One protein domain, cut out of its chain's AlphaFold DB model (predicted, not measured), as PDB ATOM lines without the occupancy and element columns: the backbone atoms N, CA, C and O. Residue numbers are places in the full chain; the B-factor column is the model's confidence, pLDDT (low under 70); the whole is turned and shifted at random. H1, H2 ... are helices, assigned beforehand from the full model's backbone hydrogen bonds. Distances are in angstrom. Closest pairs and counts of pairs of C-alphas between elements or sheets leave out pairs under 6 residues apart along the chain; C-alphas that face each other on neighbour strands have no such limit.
ATOM      1  N   ALA A   6     271.977 238.085 159.220       91.12
ATOM      2  CA  ALA A   6     272.188 238.629 160.567       91.12
ATOM      3  C   ALA A   6     271.687 237.713 161.708       91.12
ATOM      4  O   ALA A   6     272.136 237.850 162.843       91.12
ATOM      5  N   ILE A   7     270.751 236.800 161.427       85.62
ATOM      6  CA  ILE A   7     270.208 235.824 162.386       85.62
ATOM      7  C   ILE A   7     270.887 234.456 162.245       85.62
ATOM      8  O   ILE A   7     271.023 233.726 163.229       85.62
ATOM      9  N   VAL A   8     271.276 234.081 161.026       85.56
ATOM     10  CA  VAL A   8     271.789 232.739 160.705       85.56
ATOM     11  C   VAL A   8     273.316 232.663 160.820       85.56
ATOM     12  O   VAL A   8     273.824 231.625 161.237       85.56
ATOM     13  N   GLY A   9     274.013 233.762 160.528       87.25
ATOM     14  CA  GLY A   9     275.450 233.807 160.263       87.25
ATOM     15  C   GLY A   9     275.798 233.300 158.860       87.25
ATOM     16  O   GLY A   9     274.929 232.824 158.128       87.25
ATOM     17  N   GLU A  10     277.080 233.378 158.499       86.75
ATOM     18  CA  GLU A  10     277.604 232.707 157.305       86.75
ATOM     19  C   GLU A  10     277.488 231.183 157.485       86.75
ATOM     20  O   GLU A  10     277.951 230.622 158.480       86.75
ATOM     21  N   THR A  11     276.840 230.506 156.535       84.50
ATOM     22  CA  THR A  11     276.606 229.056 156.573       84.50
ATOM     23  C   THR A  11     276.867 228.424 155.210       84.50
ATOM     24  O   THR A  11     276.432 228.932 154.181       84.50
ATOM     25  N   GLU A  12     277.534 227.269 155.204       88.56
ATOM     26  CA  GLU A  12     277.719 226.448 153.998       88.56
ATOM     27  C   GLU A  12     276.484 225.594 153.666       88.56
ATOM     28  O   GLU A  12     276.393 225.034 152.576       88.56
ATOM     29  N   ARG A  13     275.527 225.487 154.600       88.88
ATOM     30  CA  ARG A  13     274.265 224.753 154.433       88.88
ATOM     31  C   ARG A  13     273.113 225.741 154.232       88.88
ATOM     32  O   ARG A  13     272.693 226.369 155.216       88.88
ATOM     33  N   PRO A  14     272.585 225.892 153.004       87.81
ATOM     34  CA  PRO A  14     271.504 226.834 152.711       87.81
ATOM     35  C   PRO A  14     270.243 226.593 153.554       87.81
ATOM     36  O   PRO A  14     269.547 227.535 153.922       87.81
ATOM     37  N   GLU A  15     269.962 225.342 153.926       90.44
ATOM     38  CA  GLU A  15     268.786 224.953 154.709       90.44
ATOM     39  C   GLU A  15     268.772 225.590 156.101       90.44
ATOM     40  O   GLU A  15     267.703 225.776 156.677       90.44
ATOM     41  N   GLN A  16     269.930 225.997 156.634       88.75
ATOM     42  CA  GLN A  16     270.014 226.678 157.929       88.75
ATOM     43  C   GLN A  16     269.363 228.069 157.925       88.75
ATOM     44  O   GLN A  16     269.100 228.608 159.006       88.75
ATOM     45  N   HIS A  17     269.056 228.624 156.748       91.94
ATOM     46  CA  HIS A  17     268.212 229.810 156.613       91.94
ATOM     47  C   HIS A  17     266.711 229.503 156.716       91.94
ATOM     48  O   HIS A  17     265.913 230.404 156.970       91.94
ATOM     49  N   SER A  18     266.289 228.243 156.599       93.62
ATOM     50  CA  SER A  18     264.890 227.858 156.773       93.62
ATOM     51  C   SER A  18     264.538 227.741 158.253       93.62
ATOM     52  O   SER A  18     265.060 226.886 158.970       93.62
ATOM     53  N   LEU A  19     263.577 228.550 158.708       93.25
ATOM     54  CA  LEU A  19     263.044 228.428 160.068       93.25
ATOM     55  C   LEU A  19     262.515 227.011 160.348       93.25
ATOM     56  O   LEU A  19     262.815 226.446 161.392       93.25
ATOM     57  N   ALA A  20     261.812 226.405 159.384       93.44
ATOM     58  CA  ALA A  20     261.268 225.057 159.533       93.44
ATOM     59  C   ALA A  20     262.372 224.002 159.700       93.44
ATOM     60  O   ALA A  20     262.247 223.106 160.528       93.44
ATOM     61  N   TYR A  21     263.476 224.127 158.955       93.50
ATOM     62  CA  TYR A  21     264.629 223.239 159.119       93.50
ATOM     63  C   TYR A  21     265.227 223.374 160.525       93.50
ATOM     64  O   TYR A  21     265.484 222.376 161.191       93.50
ATOM     65  N   ARG A  22     265.390 224.609 161.011       92.75
ATOM     66  CA  ARG A  22     265.935 224.874 162.352       92.75
ATOM     67  C   ARG A  22     265.018 224.387 163.470       92.75
ATOM     68  O   ARG A  22     265.521 223.928 164.492       92.75
ATOM     69  N   ASP A  23     263.704 224.499 163.302       94.88
ATOM     70  CA  ASP A  23     262.733 223.992 164.275       94.88
ATOM     71  C   ASP A  23     262.776 222.458 164.341       94.88
ATOM     72  O   ASP A  23     262.769 221.892 165.436       94.88
ATOM     73  N   LEU A  24     262.930 221.784 163.194       94.75
ATOM     74  CA  LEU A  24     263.154 220.336 163.135       94.75
ATOM     75  C   LEU A  24     264.493 219.931 163.772       94.75
ATOM     76  O   LEU A  24     264.503 219.044 164.625       94.75
ATOM     77  N   GLU A  25     265.606 220.595 163.428       94.38
ATOM     78  CA  GLU A  25     266.916 220.338 164.053       94.38
ATOM     79  C   GLU A  25     266.864 220.554 165.568       94.38
ATOM     80  O   GLU A  25     267.405 219.752 166.326       94.38
ATOM     81  N   ARG A  26     266.196 221.615 166.037       95.44
ATOM     82  CA  ARG A  26     266.043 221.867 167.474       95.44
ATOM     83  C   ARG A  26     265.244 220.761 168.150       95.44
ATOM     84  O   ARG A  26     265.618 220.352 169.241       95.44
ATOM     85  N   GLY A  27     264.185 220.271 167.509       95.44
ATOM     86  CA  GLY A  27     263.417 219.142 168.023       95.44
ATOM     87  C   GLY A  27     264.287 217.904 168.237       95.44
ATOM     88  O   GLY A  27     264.227 217.304 169.305       95.44
ATOM     89  N   VAL A  28     265.149 217.585 167.268       93.19
ATOM     90  CA  VAL A  28     266.118 216.483 167.380       93.19
ATOM     91  C   VAL A  28     267.138 216.747 168.488       93.19
ATOM     92  O   VAL A  28     267.340 215.896 169.341       93.19
ATOM     93  N   ASN A  29     267.742 217.936 168.527       95.94
ATOM     94  CA  ASN A  29     268.768 218.284 169.518       95.94
ATOM     95  C   ASN A  29     268.243 218.350 170.959       95.94
ATOM     96  O   ASN A  29     269.026 218.296 171.904       95.94
ATOM     97  N   CYS A  30     266.934 218.522 171.133       96.62
ATOM     98  CA  CYS A  30     266.267 218.478 172.430       96.62
ATOM     99  C   CYS A  30     265.675 217.096 172.747       96.62
ATOM    100  O   CYS A  30     264.926 216.991 173.716       96.62
ATOM    101  N   ASP A  31     265.968 216.076 171.932       96.38
ATOM    102  CA  ASP A  31     265.427 214.719 172.046       96.38
ATOM    103  C   ASP A  31     263.895 214.708 172.192       96.38
ATOM    104  O   ASP A  31     263.320 213.950 172.980       96.38
ATOM    105  N   LEU A  32     263.210 215.588 171.449       97.44
ATOM    106  CA  LEU A  32     261.757 215.647 171.514       97.44
ATOM    107  C   LEU A  32     261.157 214.346 170.962       97.44
ATOM    108  O   LEU A  32     261.544 213.899 169.876       97.44
ATOM    109  N   PRO A  33     260.175 213.750 171.663       97.88
ATOM    110  CA  PRO A  33     259.449 212.596 171.149       97.88
ATOM    111  C   PRO A  33     258.677 212.962 169.877       97.88
ATOM    112  O   PRO A  33     258.441 214.134 169.591       97.88
ATOM    113  N   SER A  34     258.245 211.959 169.115       97.94
ATOM    114  CA  SER A  34     257.352 212.164 167.971       97.94
ATOM    115  C   SER A  34     255.974 212.673 168.411       97.94
ATOM    116  O   SER A  34     255.553 212.500 169.562       97.94
ATOM    117  N   GLY A  35     255.232 213.262 167.473       98.12
ATOM    118  CA  GLY A  35     253.849 213.659 167.729       98.12
ATOM    119  C   GLY A  35     252.947 212.471 168.057       98.12
ATOM    120  O   GLY A  35     252.144 212.540 168.984       98.12
ATOM    121  N   GLU A  36     253.144 211.340 167.380       98.31
ATOM    122  CA  GLU A  36     252.419 210.102 167.649       98.31
ATOM    123  C   GLU A  36     252.736 209.536 169.042       98.31
ATOM    124  O   GLU A  36     251.837 209.030 169.722       98.31
ATOM    125  N   ALA A  37     253.989 209.631 169.502       98.38
ATOM    126  CA  ALA A  37     254.370 209.212 170.848       98.38
ATOM    127  C   ALA A  37     253.697 210.073 171.920       98.38
ATOM    128  O   ALA A  37     253.165 209.517 172.883       98.38
ATOM    129  N   ILE A  38     253.655 211.397 171.732       98.38
ATOM    130  CA  ILE A  38     252.922 212.287 172.639       98.38
ATOM    131  C   ILE A  38     251.427 211.983 172.608       98.38
ATOM    132  O   ILE A  38     250.846 211.810 173.674       98.38
ATOM    133  N   ALA A  39     250.816 211.854 171.425       98.50
ATOM    134  CA  ALA A  39     249.393 211.541 171.294       98.50
ATOM    135  C   ALA A  39     249.026 210.293 172.111       98.50
ATOM    136  O   ALA A  39     248.121 210.344 172.942       98.50
ATOM    137  N   ARG A  40     249.797 209.206 171.969       98.44
ATOM    138  CA  ARG A  40     249.599 207.983 172.762       98.44
ATOM    139  C   ARG A  40     249.795 208.210 174.259       98.44
ATOM    140  O   ARG A  40     248.998 207.700 175.043       98.44
ATOM    141  N   LEU A  41     250.827 208.958 174.655       98.25
ATOM    142  CA  LEU A  41     251.110 209.260 176.062       98.25
ATOM    143  C   LEU A  41     249.928 209.966 176.739       98.25
ATOM    144  O   LEU A  41     249.598 209.644 177.877       98.25
ATOM    145  N   ILE A  42     249.275 210.891 176.033       97.44
ATOM    146  CA  ILE A  42     248.133 211.658 176.553       97.44
ATOM    147  C   ILE A  42     246.771 211.005 176.261       97.44
ATOM    148  O   ILE A  42     245.730 211.622 176.479       97.44
ATOM    149  N   GLY A  43     246.761 209.749 175.798       97.88
ATOM    150  CA  GLY A  43     245.541 208.965 175.586       97.88
ATOM    151  C   GLY A  43     244.738 209.336 174.336       97.88
ATOM    152  O   GLY A  43     243.555 209.014 174.257       97.88
ATOM    153  N   LEU A  44     245.361 210.001 173.363       97.44
ATOM    154  CA  LEU A  44     244.765 210.333 172.071       97.44
ATOM    155  C   LEU A  44     245.172 209.325 170.991       97.44
ATOM    156  O   LEU A  44     246.251 208.728 171.026       97.44
ATOM    157  N   ALA A  45     244.306 209.163 169.993       97.31
ATOM    158  CA  ALA A  45     244.646 208.430 168.783       97.31
ATOM    159  C   ALA A  45     245.586 209.286 167.910       97.31
ATOM    160  O   ALA A  45     245.225 210.420 167.591       97.31
ATOM    161  N   PRO A  46     246.766 208.779 167.503       97.88
ATOM    162  CA  PRO A  46     247.636 209.506 166.587       97.88
ATOM    163  C   PRO A  46     246.978 209.749 165.226       97.88
ATOM    164  O   PRO A  46     246.186 208.927 164.758       97.88
ATOM    165  N   LEU A  47     247.361 210.839 164.559       96.88
ATOM    166  CA  LEU A  47     246.973 211.099 163.177       96.88
ATOM    167  C   LEU A  47     247.460 209.965 162.266       96.88
ATOM    168  O   LEU A  47     248.565 209.445 162.454       96.88
ATOM    169  N   PRO A  48     246.660 209.575 161.264       93.94
ATOM    170  CA  PRO A  48     247.042 208.504 160.367       93.94
ATOM    171  C   PRO A  48     248.183 208.973 159.443       93.94
ATOM    172  O   PRO A  48     248.248 210.134 159.034       93.94
ATOM    173  N   LYS A  49     249.125 208.066 159.147       91.38
ATOM    174  CA  LYS A  49     250.381 208.395 158.440       91.38
ATOM    175  C   LYS A  49     250.165 209.008 157.051       91.38
ATOM    176  O   LYS A  49     250.972 209.823 156.608       91.38
ATOM    177  N   ASP A  50     249.094 208.621 156.371       91.12
ATOM    178  CA  ASP A  50     248.699 209.148 155.064       91.12
ATOM    179  C   ASP A  50     248.285 210.625 155.138       91.12
ATOM    180  O   ASP A  50     248.662 211.411 154.270       91.12
ATOM    181  N   ALA A  51     247.606 211.039 156.212       92.38
ATOM    182  CA  ALA A  51     247.232 212.435 156.436       92.38
ATOM    183  C   ALA A  51     248.441 213.349 156.725       92.38
ATOM    184  O   ALA A  51     248.392 214.556 156.472       92.38
ATOM    185  N   LEU A  52     249.546 212.785 157.222       94.50
ATOM    186  CA  LEU A  52     250.780 213.524 157.514       94.50
ATOM    187  C   LEU A  52     251.595 213.823 156.246       94.50
ATOM    188  O   LEU A  52     252.343 214.797 156.215       94.50
ATOM    189  N   GLY A  53     251.433 213.026 155.184       91.88
ATOM    190  CA  GLY A  53     252.034 213.267 153.866       91.88
ATOM    191  C   GLY A  53     253.541 212.990 153.755       91.88
ATOM    192  O   GLY A  53     254.085 213.049 152.655       91.88
ATOM    193  N   LEU A  54     254.223 212.637 154.850       93.38
ATOM    194  CA  LEU A  54     255.674 212.396 154.850       93.38
ATOM    195  C   LEU A  54     256.083 211.114 154.107       93.38
ATOM    196  O   LEU A  54     257.183 211.042 153.563       93.38
ATOM    197  N   GLN A  55     255.187 210.130 154.004       90.81
ATOM    198  CA  GLN A  55     255.449 208.898 153.250       90.81
ATOM    199  C   GLN A  55     255.732 209.168 151.767       90.81
ATOM    200  O   GLN A  55     256.579 208.507 151.170       90.81
ATOM    201  N   ALA A  56     255.079 210.177 151.180       91.12
ATOM    202  CA  ALA A  56     255.320 210.582 149.795       91.12
ATOM    203  C   ALA A  56     256.738 211.147 149.577       91.12
ATOM    204  O   ALA A  56     257.214 211.191 148.446       91.12
ATOM    205  N   LEU A  57     257.415 211.547 150.657       91.62
ATOM    206  CA  LEU A  57     258.795 212.032 150.664       91.62
ATOM    207  C   LEU A  57     259.806 210.929 151.030       91.62
ATOM    208  O   LEU A  57     260.988 211.217 151.192       91.62
ATOM    209  N   GLY A  58     259.359 209.676 151.172       93.00
ATOM    210  CA  GLY A  58     260.210 208.542 151.539       93.00
ATOM    211  C   GLY A  58     260.499 208.411 153.037       93.00
ATOM    212  O   GLY A  58     261.382 207.646 153.410       93.00
ATOM    213  N   TRP A  59     259.774 209.129 153.901       92.44
ATOM    214  CA  TRP A  59     259.901 209.002 155.354       92.44
ATOM    215  C   TRP A  59     259.081 207.817 155.883       92.44
ATOM    216  O   TRP A  59     257.874 207.729 155.642       92.44
ATOM    217  N   ASP A  60     259.718 206.923 156.638       90.81
ATOM    218  CA  ASP A  60     259.105 205.716 157.211       90.81
ATOM    219  C   ASP A  60     258.892 205.786 158.738       90.81
ATOM    220  O   ASP A  60     258.025 205.083 159.285       90.81
ATOM    221  N   GLY A  61     259.626 206.678 159.407       92.56
ATOM    222  CA  GLY A  61     259.569 206.928 160.843       92.56
ATOM    223  C   GLY A  61     258.277 207.581 161.338       92.56
ATOM    224  O   GLY A  61     257.343 207.872 160.585       92.56
ATOM    225  N   GLU A  62     258.222 207.810 162.650       95.69
ATOM    226  CA  GLU A  62     257.208 208.682 163.250       95.69
ATOM    227  C   GLU A  62     257.530 210.154 162.988       95.69
ATOM    228  O   GLU A  62     258.641 210.513 162.587       95.69
ATOM    229  N   THR A  63     256.538 211.009 163.172       97.25
ATOM    230  CA  THR A  63     256.589 212.394 162.724       97.25
ATOM    231  C   THR A  63     257.235 213.281 163.788       97.25
ATOM    232  O   THR A  63     256.791 213.265 164.943       97.25
ATOM    233  N   PRO A  64     258.240 214.108 163.436       97.12
ATOM    234  CA  PRO A  64     258.791 215.096 164.359       97.12
ATOM    235  C   PRO A  64     257.688 215.973 164.964       97.12
ATOM    236  O   PRO A  64     256.852 216.505 164.229       97.12
ATOM    237  N   LEU A  65     257.686 216.141 166.293       97.88
ATOM    238  CA  LEU A  65     256.577 216.757 167.038       97.88
ATOM    239  C   LEU A  65     256.126 218.106 166.473       97.88
ATOM    240  O   LEU A  65     254.931 218.330 166.311       97.88
ATOM    241  N   TRP A  66     257.070 218.988 166.139       97.31
ATOM    242  CA  TRP A  66     256.748 220.301 165.580       97.31
ATOM    243  C   TRP A  66     255.945 220.191 164.278       97.31
ATOM    244  O   TRP A  66     254.897 220.819 164.142       97.31
ATOM    245  N   PHE A  67     256.382 219.338 163.346       97.06
ATOM    246  CA  PHE A  67     255.668 219.126 162.087       97.06
ATOM    247  C   PHE A  67     254.313 218.454 162.315       97.06
ATOM    248  O   PHE A  67     253.320 218.857 161.710       97.06
ATOM    249  N   TYR A  68     254.254 217.469 163.216       98.12
ATOM    250  CA  TYR A  68     253.006 216.804 163.577       98.12
ATOM    251  C   TYR A  68     251.968 217.811 164.078       98.12
ATOM    252  O   TYR A  68     250.847 217.807 163.585       98.12
ATOM    253  N   VAL A  69     252.340 218.713 164.993       98.12
ATOM    254  CA  VAL A  69     251.434 219.737 165.542       98.12
ATOM    255  C   VAL A  69     250.932 220.697 164.459       98.12
ATOM    256  O   VAL A  69     249.770 221.102 164.488       98.12
ATOM    257  N   LEU A  70     251.761 221.037 163.466       97.56
ATOM    258  CA  LEU A  70     251.315 221.851 162.330       97.56
ATOM    259  C   LEU A  70     250.316 221.106 161.436       97.56
ATOM    260  O   LEU A  70     249.280 221.672 161.085       97.56
ATOM    261  N   LYS A  71     250.588 219.839 161.097       97.56
ATOM    262  CA  LYS A  71     249.641 219.001 160.338       97.56
ATOM    263  C   LYS A  71     248.349 218.776 161.115       97.56
ATOM    264  O   LYS A  71     247.272 218.809 160.534       97.56
ATOM    265  N   GLU A  72     248.442 218.592 162.424       98.06
ATOM    266  CA  GLU A  72     247.297 218.463 163.318       98.06
ATOM    267  C   GLU A  72     246.421 219.716 163.297       98.06
ATOM    268  O   GLU A  72     245.215 219.612 163.075       98.06
ATOM    269  N   ALA A  73     247.023 220.899 163.436       98.31
ATOM    270  CA  ALA A  73     246.322 222.174 163.325       98.31
ATOM    271  C   ALA A  73     245.634 222.334 161.958       98.31
ATOM    272  O   ALA A  73     244.467 222.727 161.893       98.31
ATOM    273  N   GLU A  74     246.327 222.002 160.865       97.88
ATOM    274  CA  GLU A  74     245.774 222.017 159.505       97.88
ATOM    275  C   GLU A  74     244.540 221.106 159.388       97.88
ATOM    276  O   GLU A  74     243.483 221.547 158.935       97.88
ATOM    277  N   ILE A  75     244.652 219.853 159.836       97.00
ATOM    278  CA  ILE A  75     243.619 218.821 159.675       97.00
ATOM    279  C   ILE A  75     242.409 219.088 160.577       97.00
ATOM    280  O   ILE A  75     241.268 219.024 160.121       97.00
ATOM    281  N   GLN A  76     242.641 219.369 161.858       97.31
ATOM    282  CA  GLN A  76     241.575 219.457 162.858       97.31
ATOM    283  C   GLN A  76     240.957 220.855 162.937       97.31
ATOM    284  O   GLN A  76     239.778 221.005 163.259       97.31
ATOM    285  N   CYS A  77     241.746 221.892 162.663       97.19
ATOM    286  CA  CYS A  77     241.370 223.284 162.908       97.19
ATOM    287  C   CYS A  77     241.596 224.194 161.698       97.19
ATOM    288  O   CYS A  77     241.577 225.415 161.855       97.19
ATOM    289  N   ARG A  78     241.807 223.633 160.496       97.19
ATOM    290  CA  ARG A  78     242.067 224.388 159.252       97.19
ATOM    291  C   ARG A  78     243.268 225.338 159.355       97.19
ATOM    292  O   ARG A  78     243.337 226.331 158.640       97.19
ATOM    293  N   GLY A  79     244.193 225.055 160.269       96.25
ATOM    294  CA  GLY A  79     245.362 225.885 160.557       96.25
ATOM    295  C   GLY A  79     245.062 227.166 161.344       96.25
ATOM    296  O   GLY A  79     245.980 227.937 161.598       96.25
ATOM    297  N   GLU A  80     243.813 227.409 161.754       97.44
ATOM    298  CA  GLU A  80     243.437 228.628 162.488       97.44
ATOM    299  C   GLU A  80     243.779 228.547 163.982       97.44
ATOM    300  O   GLU A  80     243.926 229.569 164.651       97.44
ATOM    301  N   ARG A  81     243.879 227.328 164.523       97.38
ATOM    302  CA  ARG A  81     244.195 227.033 165.927       97.38
ATOM    303  C   ARG A  81     245.006 225.746 166.027       97.38
ATOM    304  O   ARG A  81     245.013 224.943 165.099       97.38
ATOM    305  N   LEU A  82     245.672 225.559 167.165       98.25
ATOM    306  CA  LEU A  82     246.318 224.290 167.493       98.25
ATOM    307  C   LEU A  82     245.264 223.187 167.652       98.25
ATOM    308  O   LEU A  82     244.171 223.456 168.152       98.25
ATOM    309  N   GLY A  83     245.621 221.973 167.233       97.62
ATOM    310  CA  GLY A  83     244.815 220.779 167.459       97.62
ATOM    311  C   GLY A  83     245.047 220.165 168.838       97.62
ATOM    312  O   GLY A  83     245.558 220.827 169.744       97.62
ATOM    313  N   ASP A  84     244.651 218.909 169.008       97.88
ATOM    314  CA  ASP A  84     244.578 218.268 170.320       97.88
ATOM    315  C   ASP A  84     245.936 218.176 171.034       97.88
ATOM    316  O   ASP A  84     246.060 218.639 172.170       97.88
ATOM    317  N   VAL A  85     246.973 217.620 170.394       98.31
ATOM    318  CA  VAL A  85     248.315 217.492 170.985       98.31
ATOM    319  C   VAL A  85     248.939 218.866 171.198       98.31
ATOM    320  O   VAL A  85     249.366 219.187 172.309       98.31
ATOM    321  N   GLY A  86     248.986 219.693 170.150       98.19
ATOM    322  CA  GLY A  86     249.618 221.012 170.229       98.19
ATOM    323  C   GLY A  86     248.938 221.928 171.248       98.19
ATOM    324  O   GLY A  86     249.601 222.589 172.049       98.19
ATOM    325  N   GLY A  87     247.607 221.934 171.242       98.06
ATOM    326  CA  GLY A  87     246.784 222.718 172.151       98.06
ATOM    327  C   GLY A  87     246.940 222.263 173.597       98.06
ATOM    328  O   GLY A  87     247.089 223.110 174.477       98.06
ATOM    329  N   ARG A  88     246.989 220.947 173.847       98.12
ATOM    330  CA  ARG A  88     247.227 220.390 175.186       98.12
ATOM    331  C   ARG A  88     248.585 220.810 175.739       98.12
ATOM    332  O   ARG A  88     248.630 221.290 176.867       98.12
ATOM    333  N   ILE A  89     249.657 220.696 174.949       97.94
ATOM    334  CA  ILE A  89     251.011 221.106 175.361       97.94
ATOM    335  C   ILE A  89     251.007 222.573 175.808       97.94
ATOM    336  O   ILE A  89     251.454 222.890 176.908       97.94
ATOM    337  N   VAL A  90     250.474 223.475 174.978       98.19
ATOM    338  CA  VAL A  90     250.455 224.912 175.296       98.19
ATOM    339  C   VAL A  90     249.562 225.207 176.501       98.19
ATOM    340  O   VAL A  90     249.956 225.967 177.384       98.19
ATOM    341  N   ALA A  91     248.377 224.597 176.567       98.12
ATOM    342  CA  ALA A  91     247.444 224.802 177.668       98.12
ATOM    343  C   ALA A  91     248.026 224.330 179.007       98.12
ATOM    344  O   ALA A  91     247.960 225.070 179.985       98.12
ATOM    345  N   GLU A  92     248.633 223.143 179.058       98.00
ATOM    346  CA  GLU A  92     249.225 222.607 180.288       98.00
ATOM    347  C   GLU A  92     250.444 223.408 180.745       98.00
ATOM    348  O   GLU A  92     250.612 223.605 181.946       98.00
ATOM    349  N   VAL A  93     251.248 223.955 179.825       97.75
ATOM    350  CA  VAL A  93     252.324 224.890 180.194       97.75
ATOM    351  C   VAL A  93     251.748 226.147 180.847       97.75
ATOM    352  O   VAL A  93     252.199 226.536 181.923       97.75
ATOM    353  N   LEU A  94     250.742 226.784 180.239       97.69
ATOM    354  CA  LEU A  94     250.144 228.006 180.789       97.69
ATOM    355  C   LEU A  94     249.450 227.756 182.132       97.69
ATOM    356  O   LEU A  94     249.645 228.523 183.074       97.69
ATOM    357  N   LEU A  95     248.674 226.676 182.243       96.75
ATOM    358  CA  LEU A  95     248.020 226.287 183.491       96.75
ATOM    359  C   LEU A  95     249.050 225.939 184.569       96.75
ATOM    360  O   LEU A  95     248.943 226.439 185.684       96.75
ATOM    361  N   GLY A  96     250.090 225.177 184.225       97.19
ATOM    362  CA  GLY A  96     251.170 224.828 185.143       97.19
ATOM    363  C   GLY A  96     251.944 226.046 185.647       97.19
ATOM    364  O   GLY A  96     252.281 226.107 186.826       97.19
ATOM    365  N   LEU A  97     252.174 227.058 184.801       97.38
ATOM    366  CA  LEU A  97     252.768 228.332 185.227       97.38
ATOM    367  C   LEU A  97     251.858 229.086 186.207       97.38
ATOM    368  O   LEU A  97     252.337 229.605 187.215       97.38
ATOM    369  N   LEU A  98     250.551 229.137 185.933       96.00
ATOM    370  CA  LEU A  98     249.582 229.798 186.811       96.00
ATOM    371  C   LEU A  98     249.446 229.079 188.158       96.00
ATOM    372  O   LEU A  98     249.400 229.734 189.195       96.00
ATOM    373  N   GLU A  99     249.382 227.751 188.161       96.12
ATOM    374  CA  GLU A  99     249.293 226.951 189.386       96.12
ATOM    375  C   GLU A  99     250.610 226.954 190.169       96.12
ATOM    376  O   GLU A  99     250.594 227.019 191.400       96.12
ATOM    377  N   GLY A 100     251.745 226.928 189.468       96.88
ATOM    378  CA  GLY A 100     253.081 226.842 190.051       96.88
ATOM    379  C   GLY A 100     253.624 228.148 190.630       96.88
ATOM    380  O   GLY A 100     254.518 228.090 191.472       96.88
ATOM    381  N   ASP A 101     253.113 229.318 190.226       97.62
ATOM    382  CA  ASP A 101     253.506 230.609 190.807       97.62
ATOM    383  C   ASP A 101     252.635 230.955 192.031       97.62
ATOM    384  O   ASP A 101     251.458 231.293 191.866       97.62
ATOM    385  N   PRO A 102     253.180 230.972 193.266       97.00
ATOM    386  CA  PRO A 102     252.415 231.318 194.468       97.00
ATOM    387  C   PRO A 102     251.830 232.736 194.448       97.00
ATOM    388  O   PRO A 102     250.930 233.034 195.231       97.00
ATOM    389  N   ARG A 103     252.354 233.620 193.590       96.75
ATOM    390  CA  ARG A 103     251.888 235.003 193.427       96.75
ATOM    391  C   ARG A 103     250.920 235.177 192.263       96.75
ATOM    392  O   ARG A 103     250.432 236.291 192.066       96.75
ATOM    393  N   SER A 104     250.632 234.123 191.502       95.44
ATOM    394  CA  SER A 104     249.635 234.199 190.440       95.44
ATOM    395  C   SER A 104     248.285 234.616 191.020       95.44
ATOM    396  O   SER A 104     247.927 234.235 192.139       95.44
ATOM    397  N   TYR A 105     247.491 235.361 190.248       92.50
ATOM    398  CA  TYR A 105     246.124 235.702 190.654       92.50
ATOM    399  C   TYR A 105     245.281 234.453 190.942       92.50
ATOM    400  O   TYR A 105     244.476 234.473 191.868       92.50
ATOM    401  N   LEU A 106     245.535 233.341 190.239       92.69
ATOM    402  CA  LEU A 106     244.893 232.054 190.509       92.69
ATOM    403  C   LEU A 106     245.160 231.554 191.940       92.69
ATOM    404  O   LEU A 106     244.275 230.956 192.546       92.69
ATOM    405  N   ASN A 107     246.342 231.806 192.498       94.94
ATOM    406  CA  ASN A 107     246.696 231.369 193.845       94.94
ATOM    407  C   ASN A 107     246.337 232.395 194.924       94.94
ATOM    408  O   ASN A 107     245.797 232.015 195.964       94.94
ATOM    409  N   VAL A 108     246.581 233.689 194.689       96.56
ATOM    410  CA  VAL A 108     246.363 234.724 195.718       96.56
ATOM    411  C   VAL A 108     244.910 235.189 195.816       96.56
ATOM    412  O   VAL A 108     244.472 235.588 196.894       96.56
ATOM    413  N   ASN A 109     244.149 235.157 194.715       94.38
ATOM    414  CA  ASN A 109     242.738 235.536 194.700       94.38
ATOM    415  C   ASN A 109     241.993 234.944 193.488       94.38
ATOM    416  O   ASN A 109     241.836 235.598 192.457       94.38
ATOM    417  N   ARG A 110     241.442 233.733 193.650       90.81
ATOM    418  CA  ARG A 110     240.659 233.030 192.609       90.81
ATOM    419  C   ARG A 110     239.422 233.780 192.114       90.81
ATOM    420  O   ARG A 110     238.940 233.479 191.030       90.81
ATOM    421  N   HIS A 111     238.910 234.720 192.902       90.75
ATOM    422  CA  HIS A 111     237.732 235.523 192.566       90.75
ATOM    423  C   HIS A 111     238.122 236.916 192.064       90.75
ATOM    424  O   HIS A 111     237.296 237.828 192.048       90.75
ATOM    425  N   TRP A 112     239.396 237.128 191.724       90.31
ATOM    426  CA  TRP A 112     239.827 238.390 191.158       90.31
ATOM    427  C   TRP A 112     239.151 238.622 189.805       90.31
ATOM    428  O   TRP A 112     239.125 237.746 188.941       90.31
ATOM    429  N   HIS A 113     238.661 239.843 189.621       87.50
ATOM    430  CA  HIS A 113     238.162 240.345 188.352       87.50
ATOM    431  C   HIS A 113     238.787 241.721 188.083       87.50
ATOM    432  O   HIS A 113     239.038 242.466 189.039       87.50
ATOM    433  N   PRO A 114     239.032 242.088 186.810       87.31
ATOM    434  CA  PRO A 114     239.523 243.415 186.457       87.31
ATOM    435  C   PRO A 114     238.605 244.515 186.999       87.31
ATOM    436  O   PRO A 114     237.388 244.448 186.853       87.31
ATOM    437  N   THR A 115     239.193 245.538 187.621       88.38
ATOM    438  CA  THR A 115     238.463 246.705 188.154       88.38
ATOM    439  C   THR A 115     238.479 247.901 187.204       88.38
ATOM    440  O   THR A 115     237.882 248.934 187.501       88.38
ATOM    441  N   LEU A 116     239.217 247.792 186.099       90.12
ATOM    442  CA  LEU A 116     239.295 248.822 185.071       90.12
ATOM    443  C   LEU A 116     237.981 248.889 184.279       90.12
ATOM    444  O   LEU A 116     237.293 247.872 184.152       90.12
ATOM    445  N   PRO A 117     237.620 250.068 183.745       88.81
ATOM    446  CA  PRO A 117     236.422 250.204 182.932       88.81
ATOM    447  C   PRO A 117     236.554 249.357 181.660       88.81
ATOM    448  O   PRO A 117     237.519 249.499 180.914       88.81
ATOM    449  N   GLY A 118     235.574 248.487 181.429       91.38
ATOM    450  CA  GLY A 118     235.388 247.767 180.171       91.38
ATOM    451  C   GLY A 118     234.172 248.295 179.416       91.38
ATOM    452  O   GLY A 118     233.252 248.857 180.017       91.38
ATOM    453  N   ALA A 119     234.141 248.096 178.100       91.12
ATOM    454  CA  ALA A 119     233.011 248.482 177.256       91.12
ATOM    455  C   ALA A 119     231.718 247.719 177.607       91.12
ATOM    456  O   ALA A 119     230.617 248.222 177.378       91.12
ATOM    457  N   GLN A 120     231.841 246.511 178.165       91.00
ATOM    458  CA  GLN A 120     230.720 245.673 178.591       91.00
ATOM    459  C   GLN A 120     230.838 245.326 180.076       91.00
ATOM    460  O   GLN A 120     231.875 244.858 180.541       91.00
ATOM    461  N   ALA A 121     229.757 245.525 180.835       86.06
ATOM    462  CA  ALA A 121     229.743 245.234 182.265       86.06
ATOM    463  C   ALA A 121     230.021 243.743 182.538       86.06
ATOM    464  O   ALA A 121     229.401 242.865 181.942       86.06
ATOM    465  N   GLY A 122     230.944 243.466 183.463       84.50
ATOM    466  CA  GLY A 122     231.344 242.101 183.821       84.50
ATOM    467  C   GLY A 122     232.303 241.430 182.832       84.50
ATOM    468  O   GLY A 122     232.685 240.285 183.060       84.50
ATOM    469  N   GLN A 123     232.718 242.122 181.767       89.31
ATOM    470  CA  GLN A 123     233.737 241.650 180.833       89.31
ATOM    471  C   GLN A 123     234.876 242.660 180.738       89.31
ATOM    472  O   GLN A 123     234.676 243.869 180.826       89.31
ATOM    473  N   PHE A 124     236.084 242.147 180.548       93.38
ATOM    474  CA  PHE A 124     237.256 242.970 180.312       93.38
ATOM    475  C   PHE A 124     238.188 242.233 179.356       93.38
ATOM    476  O   PHE A 124     238.586 241.095 179.612       93.38
ATOM    477  N   SER A 125     238.495 242.875 178.239       94.06
ATOM    478  CA  SER A 125     239.294 242.342 177.142       94.06
ATOM    479  C   SER A 125     240.608 243.109 176.985       94.06
ATOM    480  O   SER A 125     240.813 244.178 177.560       94.06
ATOM    481  N   ILE A 126     241.507 242.593 176.145       93.62
ATOM    482  CA  ILE A 126     242.726 243.324 175.775       93.62
ATOM    483  C   ILE A 126     242.393 244.637 175.048       93.62
ATOM    484  O   ILE A 126     243.112 245.615 175.225       93.62
ATOM    485  N   ALA A 127     241.291 244.709 174.295       94.81
ATOM    486  CA  ALA A 127     240.871 245.956 173.656       94.81
ATOM    487  C   ALA A 127     240.512 247.038 174.691       94.81
ATOM    488  O   ALA A 127     240.891 248.194 174.519       94.81
ATOM    489  N   ASP A 128     239.862 246.656 175.797       94.81
ATOM    490  CA  ASP A 128     239.564 247.575 176.904       94.81
ATOM    491  C   ASP A 128     240.851 248.082 177.570       94.81
ATOM    492  O   ASP A 128     240.970 249.266 177.884       94.81
ATOM    493  N   LEU A 129     241.851 247.206 177.723       93.62
ATOM    494  CA  LEU A 129     243.164 247.586 178.239       93.62
ATOM    495  C   LEU A 129     243.879 248.590 177.320       93.62
ATOM    496  O   LEU A 129     244.443 249.566 177.811       93.62
ATOM    497  N   LEU A 130     243.839 248.376 176.000       94.62
ATOM    498  CA  LEU A 130     244.427 249.295 175.018       94.62
ATOM    499  C   LEU A 130     243.724 250.654 175.028       94.62
ATOM    500  O   LEU A 130     244.390 251.690 175.045       94.62
ATOM    501  N   ALA A 131     242.390 250.655 175.085       93.81
ATOM    502  CA  ALA A 131     241.599 251.876 175.176       93.81
ATOM    503  C   ALA A 131     241.911 252.651 176.462       93.81
ATOM    504  O   ALA A 131     242.157 253.855 176.415       93.81
ATOM    505  N   PHE A 132     241.978 251.959 177.604       91.88
ATOM    506  CA  PHE A 132     242.356 252.561 178.881       91.88
ATOM    507  C   PHE A 132     243.770 253.165 178.849       91.88
ATOM    508  O   PHE A 132     243.994 254.240 179.400       91.88
ATOM    509  N   ALA A 133     244.715 252.501 178.177       94.56
ATOM    510  CA  ALA A 133     246.090 252.973 178.028       94.56
ATOM    511  C   ALA A 133     246.260 254.113 177.001       94.56
ATOM    512  O   ALA A 133     247.363 254.641 176.868       94.56
ATOM    513  N   GLY A 134     245.204 254.493 176.268       93.62
ATOM    514  CA  GLY A 134     245.276 255.491 175.194       93.62
ATOM    515  C   GLY A 134     246.022 255.004 173.945       93.62
ATOM    516  O   GLY A 134     246.567 255.819 173.206       93.62
TER     517      GLY A 134
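This is residues 6 to 134 of the 136 residues of an uncharacterized protein of Terrabacteria group bacterium ANGP1 (UniProt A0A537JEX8). A small cluster of crossed helices, H2, H3, H6 and the beginning of H7, makes one end of a loose, spread-out model; the long H7 leads away from it like an arm to a distant end made of H8, a long stretch with no named element and H9. Short H4 and H5 lie by the cluster, H4 near H6, and residues 10 to 15, before and into H1, stick out. The printed part has 129 residues with nine named helices, H1 to H9 in order, and no named strand: the class is all helix. It is loose, with a radius of gyration of the C-alphas of 20.3 A and spans of 57 by 42 by 31 A.

H1, residues 14 to 17, is close to but not clearly touching H2, residues 19 to 29; the closest C-alphas, of Gln 16 and Arg 22, are 6.3 A apart. H2 touches H6, residues 65 to 77, at a steep tilt of 54 degrees, opposite ways, with C-alphas 24 and 66 closest at 6.9 A. H3, residues 35 to 41, touches H6 about perpendicular at 85 degrees, with C-alphas 35 and 65 closest at 4.2 A. H4, residues 49 to 52, is close to but not clearly touching H6, with C-alphas 52 and 71 closest at 6.3 A. H5, residues 54 to 57, touches no helix. H6 touches H7, residues 84 to 100, with C-alphas 69 and 86 closest at 5.2 A, about perpendicular at 72 degrees, only just. H3 and H7 only just touch, with 3 pairs of C-alphas within 8 A. H8, residues 105 to 108, touches H7 only at the corner, with C-alphas 98 and 106 closest at 6.4 A. H9, residues 126 to 132, touches no helix. In H2, H3, H6, H7 and H9 every O i to N i+4 pair is within hydrogen-bond range; H1, H4, H5 and H8 are too short for such a pair, and the one O i to N i+3 pair is within range in each but H8.

H1 begins at C-alpha 14, (271.504, 226.834, 152.711). H2 is 15.0 A long, H6 17.1 A and H7 23.1 A, from (244.578, 218.268, 170.320) to (253.081, 226.842, 190.051). H9, 9.8 A long, ends at C-alpha 132, (242.356, 252.561, 178.881).

The C-alphas of Glu 12 and Ala 121, the two farthest apart, are 58.8 A apart. The printed part has no cut. The link from H8 to H9, residues 109 to 125, is long. The mean pLDDT of the printed part is 94.4, and no printed residue is under 70.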